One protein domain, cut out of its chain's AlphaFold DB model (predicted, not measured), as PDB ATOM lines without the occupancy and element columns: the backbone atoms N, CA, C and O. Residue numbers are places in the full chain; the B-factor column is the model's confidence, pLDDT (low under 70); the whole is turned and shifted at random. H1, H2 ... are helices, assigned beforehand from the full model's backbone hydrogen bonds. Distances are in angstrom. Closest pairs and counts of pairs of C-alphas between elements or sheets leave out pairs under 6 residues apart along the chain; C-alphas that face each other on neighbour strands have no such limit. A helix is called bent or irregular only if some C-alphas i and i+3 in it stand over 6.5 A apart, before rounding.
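AT A GLANCE: This is residues 7 to 81 of the 83 residues of an uncharacterized protein of Roseibium sp. TrichSKD4 (UniProt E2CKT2). Three short helices, H1, H2 and H3, set at steep angles to one another, make a small head together with a long loop, residues 26 to 45, that leads from H2 back to H3. The long helix H4 starts beside H3 and runs away from it, and residues 75 to 81, its last turn and the tail after it, stick out as an arm. The printed part has 75 residues with four named helices, in the order H1, H2, H3, H4, and no named strand, and its class is all helix. It is compact, with a radius of gyration of the C-alphas of 12.2 A, and its C-alphas span 39 by 26 by 18 A, only just elongated.

HOW THE PARTS SIT: H1, residues 7 to 12, is close to H2, residues 15 to 25, but not clearly touching it; the closest C-alphas, those of Ile 10 and Pro 16, are 6.2 A apart, at a steep tilt of 67 degrees. H3, residues 46 to 55, is the hub and touches the three other helices. H1 and H3 only just touch, with 3 pairs of C-alphas within 8 A; the closest, those of Ile 10 and Val 52, are 7.3 A apart. H2 and H3 touch about perpendicular, at 73 degrees, with the C-alphas of Leu 19 and Val 52 the closest at 7.3 A. H4, residues 60 to 79, touches H3 with residues 60 to 64 alone, at a steep tilt of 48 degrees, opposite ways; the closest C-alphas, those of Val 53 and Arg 60, are 5.7 A apart. H1 and H4 are close but not clearly touching, with the C-alphas of Val 9 and Val 63 the closest at 6.7 A. H2 and H4 are apart. In H1, H2 and H4 every O i to N i+4 pair is within hydrogen-bond range; in H3 4 of 6 are.

IN THESE COORDINATES: H1 begins at C-alpha 7, (239.113, 169.682, 312.241). H2 is 15.7 A long from first to last C-alpha. H3 is 15.0 A long and only just irregular: C-alphas 47 and 50 are 6.8 A apart. H4, the longest helix, runs 28.7 A from C-alpha 60 at (243.983, 160.742, 323.817) to C-alpha 79 at (248.455, 159.305, 295.490).

THE WHOLE: The two C-alphas farthest apart, those of Arg 25 and Asn 80, are 39.0 A apart. The printed part has no cut. The link from H2 to H3, 20 residues, is long; those from H1 to H2 and from H3 to H4 are tight. Residues 75 to 81 stand free. The mean pLDDT of the printed part is 83.6, and residues 29 to 33 and 77 to 81 are under 70.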
ATOM      1  N   LYS A   7     239.675 168.323 312.233       89.50
ATOM      2  CA  LYS A   7     239.113 169.682 312.241       89.50
ATOM      3  C   LYS A   7     238.160 169.914 313.417       89.50
ATOM      4  O   LYS A   7     238.215 170.972 314.042       89.50
ATOM      5  N   GLN A   8     237.293 168.947 313.724       91.19
ATOM      6  CA  GLN A   8     236.388 169.026 314.873       91.19
ATOM      7  C   GLN A   8     237.164 169.006 316.187       91.19
ATOM      8  O   GLN A   8     236.889 169.834 317.050       91.19
ATOM      9  N   VAL A   9     238.171 168.139 316.310       92.06
ATOM     10  CA  VAL A   9     239.048 168.085 317.491       92.06
ATOM     11  C   VAL A   9     239.723 169.440 317.732       92.06
ATOM     12  O   VAL A   9     239.668 169.978 318.835       92.06
ATOM     13  N   ILE A  10     240.287 170.055 316.688       90.12
ATOM     14  CA  ILE A  10     240.903 171.389 316.785       90.12
ATOM     15  C   ILE A  10     239.869 172.460 317.147       90.12
ATOM     16  O   ILE A  10     240.164 173.368 317.922       90.12
ATOM     17  N   SER A  11     238.648 172.363 316.618       91.00
ATOM     18  CA  SER A  11     237.560 173.271 316.990       91.00
ATOM     19  C   SER A  11     237.177 173.129 318.467       91.00
ATOM     20  O   SER A  11     236.981 174.142 319.135       91.00
ATOM     21  N   LEU A  12     237.123 171.900 318.989       91.38
ATOM     22  CA  LEU A  12     236.862 171.609 320.403       91.38
ATOM     23  C   LEU A  12     237.975 172.132 321.316       91.38
ATOM     24  O   LEU A  12     237.683 172.575 322.421       91.38
ATOM     25  N   ALA A  13     239.218 172.188 320.829       88.88
ATOM     26  CA  ALA A  13     240.354 172.777 321.545       88.88
ATOM     27  C   ALA A  13     240.264 174.317 321.681       88.88
ATOM     28  O   ALA A  13     241.183 174.967 322.181       88.88
ATOM     29  N   GLY A  14     239.177 174.931 321.198       88.19
ATOM     30  CA  GLY A  14     239.007 176.383 321.087       88.19
ATOM     31  C   GLY A  14     239.568 176.968 319.789       88.19
ATOM     32  O   GLY A  14     239.797 178.175 319.695       88.19
ATOM     33  N   GLY A  15     239.784 176.121 318.783       89.12
ATOM     34  CA  GLY A  15     240.243 176.505 317.458       89.12
ATOM     35  C   GLY A  15     241.764 176.649 317.342       89.12
ATOM     36  O   GLY A  15     242.505 176.626 318.330       89.12
ATOM     37  N   PRO A  16     242.261 176.857 316.112       86.62
ATOM     38  CA  PRO A  16     243.695 176.897 315.844       86.62
ATOM     39  C   PRO A  16     244.383 178.112 316.484       86.62
ATOM     40  O   PRO A  16     245.573 178.057 316.779       86.62
ATOM     41  N   LYS A  17     243.649 179.203 316.748       86.50
ATOM     42  CA  LYS A  17     244.188 180.382 317.441       86.50
ATOM     43  C   LYS A  17     244.552 180.060 318.896       86.50
ATOM     44  O   LYS A  17     245.680 180.326 319.293       86.50
ATOM     45  N   LYS A  18     243.647 179.412 319.638       87.88
ATOM     46  CA  LYS A  18     243.870 179.040 321.044       87.88
ATOM     47  C   LYS A  18     244.979 177.998 321.190       87.88
ATOM     48  O   LYS A  18     245.838 178.137 322.052       87.88
ATOM     49  N   LEU A  19     245.016 177.014 320.290       87.38
ATOM     50  CA  LEU A  19     246.122 176.056 320.202       87.38
ATOM     51  C   LEU A  19     247.462 176.746 319.949       87.38
ATOM     52  O   LEU A  19     248.453 176.398 320.580       87.38
ATOM     53  N   ARG A  20     247.503 177.736 319.051       86.62
ATOM     54  CA  ARG A  20     248.721 178.509 318.790       86.62
ATOM     55  C   ARG A  20     249.184 179.243 320.045       86.62
ATOM     56  O   ARG A  20     250.352 179.133 320.386       86.62
ATOM     57  N   GLU A  21     248.279 179.934 320.734       87.56
ATOM     58  CA  GLU A  21     248.589 180.652 321.976       87.56
ATOM     59  C   GLU A  21     249.121 179.708 323.065       87.56
ATOM     60  O   GLU A  21     250.134 180.007 323.691       87.56
ATOM     61  N   GLU A  22     248.508 178.535 323.243       88.44
ATOM     62  CA  GLU A  22     248.956 177.544 324.228       88.44
ATOM     63  C   GLU A  22     250.315 176.926 323.860       88.44
ATOM     64  O   GLU A  22     251.172 176.724 324.719       88.44
ATOM     65  N   LEU A  23     250.554 176.669 322.573       86.44
ATOM     66  CA  LEU A  23     251.843 176.185 322.084       86.44
ATOM     67  C   LEU A  23     252.945 177.241 322.242       86.44
ATOM     68  O   LEU A  23     254.034 176.906 322.708       86.44
ATOM     69  N   GLU A  24     252.661 178.504 321.912       86.31
ATOM     70  CA  GLU A  24     253.567 179.638 322.142       86.31
ATOM     71  C   GLU A  24     253.884 179.776 323.640       86.31
ATOM     72  O   GLU A  24     255.052 179.876 324.014       86.31
ATOM     73  N   ARG A  25     252.871 179.669 324.512       86.06
ATOM     74  CA  ARG A  25     253.027 179.712 325.978       86.06
ATOM     75  C   ARG A  25     253.942 178.608 326.510       86.06
ATOM     76  O   ARG A  25     254.688 178.838 327.458       86.06
ATOM     77  N   ARG A  26     253.903 177.420 325.905       85.06
ATOM     78  CA  ARG A  26     254.768 176.275 326.247       85.06
ATOM     79  C   ARG A  26     256.167 176.352 325.615       85.06
ATOM     80  O   ARG A  26     256.972 175.452 325.831       85.06
ATOM     81  N   GLY A  27     256.468 177.403 324.847       82.88
ATOM     82  CA  GLY A  27     257.769 177.609 324.203       82.88
ATOM     83  C   GLY A  27     257.938 176.887 322.860       82.88
ATOM     84  O   GLY A  27     259.060 176.720 322.382       82.88
ATOM     85  N   PHE A  28     256.850 176.445 322.221       78.69
ATOM     86  CA  PHE A  28     256.914 175.834 320.891       78.69
ATOM     87  C   PHE A  28     256.957 176.910 319.792       78.69
ATOM     88  O   PHE A  28     255.940 177.298 319.225       78.69
ATOM     89  N   ASP A  29     258.164 177.360 319.455       65.06
ATOM     90  CA  ASP A  29     258.403 178.538 318.601       65.06
ATOM     91  C   ASP A  29     258.132 178.312 317.087       65.06
ATOM     92  O   ASP A  29     257.724 179.207 316.349       65.06
ATOM     93  N   ARG A  30     258.299 177.077 316.589       58.34
ATOM     94  CA  ARG A  30     258.431 176.796 315.137       58.34
ATOM     95  C   ARG A  30     257.131 176.600 314.338       58.34
ATOM     96  O   ARG A  30     257.200 176.256 313.160       58.34
ATOM     97  N   THR A  31     255.945 176.776 314.923       61.47
ATOM     98  CA  THR A  31     254.676 176.346 314.285       61.47
ATOM     99  C   THR A  31     253.602 177.425 314.146       61.47
ATOM    100  O   THR A  31     252.446 177.078 313.909       61.47
ATOM    101  N   LYS A  32     253.944 178.724 314.192       62.19
ATOM    102  CA  LYS A  32     252.965 179.834 314.071       62.19
ATOM    103  C   LYS A  32     251.972 179.691 312.909       62.19
ATOM    104  O   LYS A  32     250.794 179.995 313.078       62.19
ATOM    105  N   TYR A  33     252.434 179.194 311.761       67.19
ATOM    106  CA  TYR A  33     251.601 178.989 310.569       67.19
ATOM    107  C   TYR A  33     251.159 177.538 310.357       67.19
ATOM    108  O   TYR A  33     250.182 177.299 309.653       67.19
ATOM    109  N   ALA A  34     251.850 176.567 310.962       77.81
ATOM    110  CA  ALA A  34     251.509 175.155 310.809       77.81
ATOM    111  C   ALA A  34     250.204 174.813 311.539       77.81
ATOM    112  O   ALA A  34     249.377 174.098 310.986       77.81
ATOM    113  N   VAL A  35     249.977 175.404 312.721       81.75
ATOM    114  CA  VAL A  35     248.748 175.194 313.510       81.75
ATOM    115  C   VAL A  35     247.494 175.574 312.717       81.75
ATOM    116  O   VAL A  35     246.483 174.885 312.787       81.75
ATOM    117  N   LEU A  36     247.570 176.635 311.905       80.56
ATOM    118  CA  LEU A  36     246.457 177.093 311.065       80.56
ATOM    119  C   LEU A  36     246.130 176.127 309.913       80.56
ATOM    120  O   LEU A  36     245.036 176.198 309.357       80.56
ATOM    121  N   LYS A  37     247.071 175.250 309.546       83.81
ATOM    122  CA  LYS A  37     246.906 174.234 308.499       83.81
ATOM    123  C   LYS A  37     246.461 172.882 309.058       83.81
ATOM    124  O   LYS A  37     246.075 172.006 308.284       83.81
ATOM    125  N   TRP A  38     246.528 172.683 310.375       86.88
ATOM    126  CA  TRP A  38     246.154 171.411 310.981       86.88
ATOM    127  C   TRP A  38     244.659 171.130 310.824       86.88
ATOM    128  O   TRP A  38     243.826 172.016 311.015       86.88
ATOM    129  N   GLY A  39     244.325 169.897 310.441       81.44
ATOM    130  CA  GLY A  39     242.946 169.486 310.158       81.44
ATOM    131  C   GLY A  39     242.357 170.077 308.875       81.44
ATOM    132  O   GLY A  39     241.155 169.946 308.648       81.44
ATOM    133  N   ARG A  40     243.181 170.737 308.049       81.56
ATOM    134  CA  ARG A  40     242.818 171.196 306.703       81.56
ATOM    135  C   ARG A  40     243.772 170.653 305.645       81.56
ATOM    136  O   ARG A  40     243.320 169.997 304.725       81.56
ATOM    137  N   ASP A  41     245.067 170.903 305.817       81.94
ATOM    138  CA  ASP A  41     246.117 170.540 304.852       81.94
ATOM    139  C   ASP A  41     247.230 169.698 305.495       81.94
ATOM    140  O   ASP A  41     248.117 169.186 304.817       81.94
ATOM    141  N   CYS A  42     247.251 169.600 306.826       83.75
ATOM    142  CA  CYS A  42     248.292 168.899 307.569       83.75
ATOM    143  C   CYS A  42     247.715 168.122 308.750       83.75
ATOM    144  O   CYS A  42     246.813 168.591 309.447       83.75
ATOM    145  N   ALA A  43     248.303 166.957 309.010       88.19
ATOM    146  CA  ALA A  43     248.094 166.229 310.250       88.19
ATOM    147  C   ALA A  43     248.786 166.938 311.426       88.19
ATOM    148  O   ALA A  43     249.746 167.700 311.255       88.19
ATOM    149  N   LEU A  44     248.304 166.664 312.632       86.75
ATOM    150  CA  LEU A  44     248.877 167.141 313.877       86.75
ATOM    151  C   LEU A  44     250.141 166.328 314.216       86.75
ATOM    152  O   LEU A  44     250.097 165.096 314.266       86.75
ATOM    153  N   PRO A  45     251.290 166.973 314.463       86.94
ATOM    154  CA  PRO A  45     252.481 166.279 314.934       86.94
ATOM    155  C   PRO A  45     252.247 165.614 316.293       86.94
ATOM    156  O   PRO A  45     251.665 166.214 317.192       86.94
ATOM    157  N   GLN A  46     252.782 164.405 316.470       85.56
ATOM    158  CA  GLN A  46     252.544 163.573 317.656       85.56
ATOM    159  C   GLN A  46     252.909 164.276 318.976       85.56
ATOM    160  O   GLN A  46     252.161 164.197 319.943       85.56
ATOM    161  N   LYS A  47     253.990 165.069 318.983       85.75
ATOM    162  CA  LYS A  47     254.415 165.897 320.130       85.75
ATOM    163  C   LYS A  47     253.391 166.943 320.597       85.75
ATOM    164  O   LYS A  47     253.543 167.489 321.681       85.75
ATOM    165  N   TYR A  48     252.401 167.271 319.767       87.44
ATOM    166  CA  TYR A  48     251.358 168.245 320.085       87.44
ATOM    167  C   TYR A  48     250.022 167.588 320.433       87.44
ATOM    168  O   TYR A  48     249.103 168.300 320.827       87.44
ATOM    169  N   ILE A  49     249.907 166.259 320.315       89.19
ATOM    170  CA  ILE A  49     248.673 165.541 320.651       89.19
ATOM    171  C   ILE A  49     248.325 165.753 322.120       89.19
ATOM    172  O   ILE A  49     247.192 166.111 322.405       89.19
ATOM    173  N   ASP A  50     249.296 165.639 323.028       89.62
ATOM    174  CA  ASP A  50     249.108 165.929 324.455       89.62
ATOM    175  C   ASP A  50     248.477 167.300 324.706       89.62
ATOM    176  O   ASP A  50     247.493 167.409 325.429       89.62
ATOM    177  N   VAL A  51     248.976 168.335 324.027       89.06
ATOM    178  CA  VAL A  51     248.463 169.704 324.173       89.06
ATOM    179  C   VAL A  51     247.010 169.803 323.704       89.06
ATOM    180  O   VAL A  51     246.202 170.483 324.326       89.06
ATOM    181  N   VAL A  52     246.658 169.127 322.607       89.81
ATOM    182  CA  VAL A  52     245.278 169.095 322.098       89.81
ATOM    183  C   VAL A  52     244.363 168.332 323.051       89.81
ATOM    184  O   VAL A  52     243.257 168.791 323.314       89.81
ATOM    185  N   VAL A  53     244.823 167.205 323.594       92.75
ATOM    186  CA  VAL A  53     244.080 166.419 324.588       92.75
ATOM    187  C   VAL A  53     243.792 167.270 325.820       92.75
ATOM    188  O   VAL A  53     242.646 167.360 326.227       92.75
ATOM    189  N   GLU A  54     244.776 168.000 326.345       91.12
ATOM    190  CA  GLU A  54     244.577 168.898 327.493       91.12
ATOM    191  C   GLU A  54     243.603 170.058 327.218       91.12
ATOM    192  O   GLU A  54     242.978 170.582 328.140       91.12
ATOM    193  N   LEU A  55     243.477 170.486 325.960       89.50
ATOM    194  CA  LEU A  55     242.581 171.571 325.553       89.50
ATOM    195  C   LEU A  55     241.180 171.095 325.153       89.50
ATOM    196  O   LEU A  55     240.304 171.930 324.926       89.50
ATOM    197  N   THR A  56     240.962 169.785 325.042       90.06
ATOM    198  CA  THR A  56     239.695 169.193 324.603       90.06
ATOM    199  C   THR A  56     239.103 168.321 325.707       90.06
ATOM    200  O   THR A  56     239.822 167.807 326.552       90.06
ATOM    201  N   PRO A  57     237.782 168.095 325.711       89.62
ATOM    202  CA  PRO A  57     237.167 167.100 326.587       89.62
ATOM    203  C   PRO A  57     237.312 165.663 326.045       89.62
ATOM    204  O   PRO A  57     236.558 164.787 326.457       89.62
ATOM    205  N   LEU A  58     238.191 165.430 325.064       90.12
ATOM    206  CA  LEU A  58     238.342 164.144 324.387       90.12
ATOM    207  C   LEU A  58     239.514 163.357 324.966       90.12
ATOM    208  O   LEU A  58     240.543 163.924 325.329       90.12
ATOM    209  N   ASP A  59     239.384 162.035 324.961       91.50
ATOM    210  CA  ASP A  59     240.476 161.138 325.306       91.50
ATOM    211  C   ASP A  59     241.597 161.174 324.262       91.50
ATOM    212  O   ASP A  59     241.389 161.433 323.071       91.50
ATOM    213  N   ARG A  60     242.813 160.834 324.701       91.00
ATOM    214  CA  ARG A  60     243.983 160.742 323.817       91.00
ATOM    215  C   ARG A  60     243.732 159.830 322.620       91.00
ATOM    216  O   ARG A  60     244.150 160.166 321.517       91.00
ATOM    217  N   GLU A  61     243.057 158.704 322.828       91.38
ATOM    218  CA  GLU A  61     242.755 157.746 321.762       91.38
ATOM    219  C   GLU A  61     241.871 158.358 320.670       91.38
ATOM    220  O   GLU A  61     242.146 158.165 319.489       91.38
ATOM    221  N   GLU A  62     240.878 159.171 321.039       91.56
ATOM    222  CA  GLU A  62     239.992 159.853 320.088       91.56
ATOM    223  C   GLU A  62     240.769 160.875 319.245       91.56
ATOM    224  O   GLU A  62     240.604 160.947 318.025       91.56
ATOM    225  N   VAL A  63     241.665 161.640 319.881       91.56
ATOM    226  CA  VAL A  63     242.522 162.622 319.195       91.56
ATOM    227  C   VAL A  63     243.514 161.931 318.257       91.56
ATOM    228  O   VAL A  63     243.704 162.379 317.123       91.56
ATOM    229  N   VAL A  64     244.135 160.834 318.702       92.12
ATOM    230  CA  VAL A  64     245.056 160.033 317.882       92.12
ATOM    231  C   VAL A  64     244.315 159.432 316.694       92.12
ATOM    232  O   VAL A  64     244.755 159.625 315.563       92.12
ATOM    233  N   ALA A  65     243.165 158.797 316.918       92.06
ATOM    234  CA  ALA A  65     242.368 158.186 315.861       92.06
ATOM    235  C   ALA A  65     241.927 159.212 314.807       92.06
ATOM    236  O   ALA A  65     242.041 158.954 313.608       92.06
ATOM    237  N   ALA A  66     241.475 160.398 315.231       91.38
ATOM    238  CA  ALA A  66     241.117 161.489 314.325       91.38
ATOM    239  C   ALA A  66     242.315 161.972 313.491       91.38
ATOM    240  O   ALA A  66     242.178 162.272 312.304       91.38
ATOM    241  N   ASN A  67     243.498 162.046 314.105       91.69
ATOM    242  CA  ASN A  67     244.723 162.460 313.432       91.69
ATOM    243  C   ASN A  67     245.239 161.407 312.439       91.69
ATOM    244  O   ASN A  67     245.670 161.757 311.343       91.69
ATOM    245  N   GLU A  68     245.186 160.126 312.802       91.12
ATOM    246  CA  GLU A  68     245.581 159.020 311.926       91.12
ATOM    247  C   GLU A  68     244.626 158.855 310.747       91.12
ATOM    248  O   GLU A  68     245.092 158.697 309.619       91.12
ATOM    249  N   ALA A  69     243.316 158.973 310.980       90.38
ATOM    250  CA  ALA A  69     242.320 158.985 309.913       90.38
ATOM    251  C   ALA A  69     242.621 160.100 308.903       90.38
ATOM    252  O   ALA A  69     242.804 159.822 307.720       90.38
ATOM    253  N   PHE A  70     242.819 161.332 309.389       90.12
ATOM    254  CA  PHE A  70     243.155 162.472 308.535       90.12
ATOM    255  C   PHE A  70     244.473 162.267 307.773       90.12
ATOM    256  O   PHE A  70     244.586 162.599 306.596       90.12
ATOM    257  N   LYS A  71     245.495 161.701 308.428       88.00
ATOM    258  CA  LYS A  71     246.784 161.399 307.792       88.00
ATOM    259  C   LYS A  71     246.638 160.355 306.678       88.00
ATOM    260  O   LYS A  71     247.297 160.483 305.647       88.00
ATOM    261  N   SER A  72     245.794 159.347 306.884       86.31
ATOM    262  CA  SER A  72     245.485 158.332 305.875       86.31
ATOM    263  C   SER A  72     244.751 158.936 304.677       86.31
ATOM    264  O   SER A  72     245.098 158.619 303.542       86.31
ATOM    265  N   GLU A  73     243.785 159.829 304.912       84.81
ATOM    266  CA  GLU A  73     243.057 160.549 303.856       84.81
ATOM    267  C   GLU A  73     243.997 161.446 303.039       84.81
ATOM    268  O   GLU A  73     244.063 161.319 301.817       84.81
ATOM    269  N   LEU A  74     244.830 162.250 303.709       81.88
ATOM    270  CA  LEU A  74     245.812 163.126 303.059       81.88
ATOM    271  C   LEU A  74     246.805 162.340 302.181       81.88
ATOM    272  O   LEU A  74     247.180 162.774 301.089       81.88
ATOM    273  N   SER A  75     247.231 161.162 302.650       76.75
ATOM    274  CA  SER A  75     248.104 160.268 301.885       76.75
ATOM    275  C   SER A  75     247.394 159.657 300.674       76.75
ATOM    276  O   SER A  75     248.034 159.467 299.640       76.75
ATOM    277  N   ALA A  76     246.101 159.348 300.784       72.19
ATOM    278  CA  ALA A  76     245.305 158.803 299.688       72.19
ATOM    279  C   ALA A  76     245.022 159.855 298.600       72.19
ATOM    280  O   ALA A  76     245.094 159.545 297.412       72.19
ATOM    281  N   GLU A  77     244.771 161.108 298.985       61.97
ATOM    282  CA  GLU A  77     244.596 162.223 298.042       61.97
ATOM    283  C   GLU A  77     245.892 162.558 297.293       61.97
ATOM    284  O   GLU A  77     245.862 162.816 296.091       61.97
ATOM    285  N   THR A  78     247.047 162.468 297.961       58.47
ATOM    286  CA  THR A  78     248.357 162.703 297.325       58.47
ATOM    287  C   THR A  78     248.689 161.641 296.266       58.47
ATOM    288  O   THR A  78     249.374 161.937 295.289       58.47
ATOM    289  N   PHE A  79     248.189 160.409 296.418       54.97
ATOM    290  CA  PHE A  79     248.455 159.305 295.490       54.97
ATOM    291  C   PHE A  79     247.565 159.322 294.231       54.97
ATOM    292  O   PHE A  79     247.952 158.769 293.207       54.97
ATOM    293  N   ASN A  80     246.409 159.997 294.259       54.66
ATOM    294  CA  ASN A  80     245.494 160.092 293.108       54.66
ATOM    295  C   ASN A  80     245.809 161.258 292.144       54.66
ATOM    296  O   ASN A  80     245.034 161.533 291.230       54.66
ATOM    297  N   GLY A  81     246.935 161.954 292.332       52.56
ATOM    298  CA  GLY A  81     247.325 163.148 291.575       52.56
ATOM    299  C   GLY A  81     248.331 162.923 290.440       52.56
ATOM    300  O   GLY A  81     249.155 163.802 290.196       52.56
TER     301      GLY A  81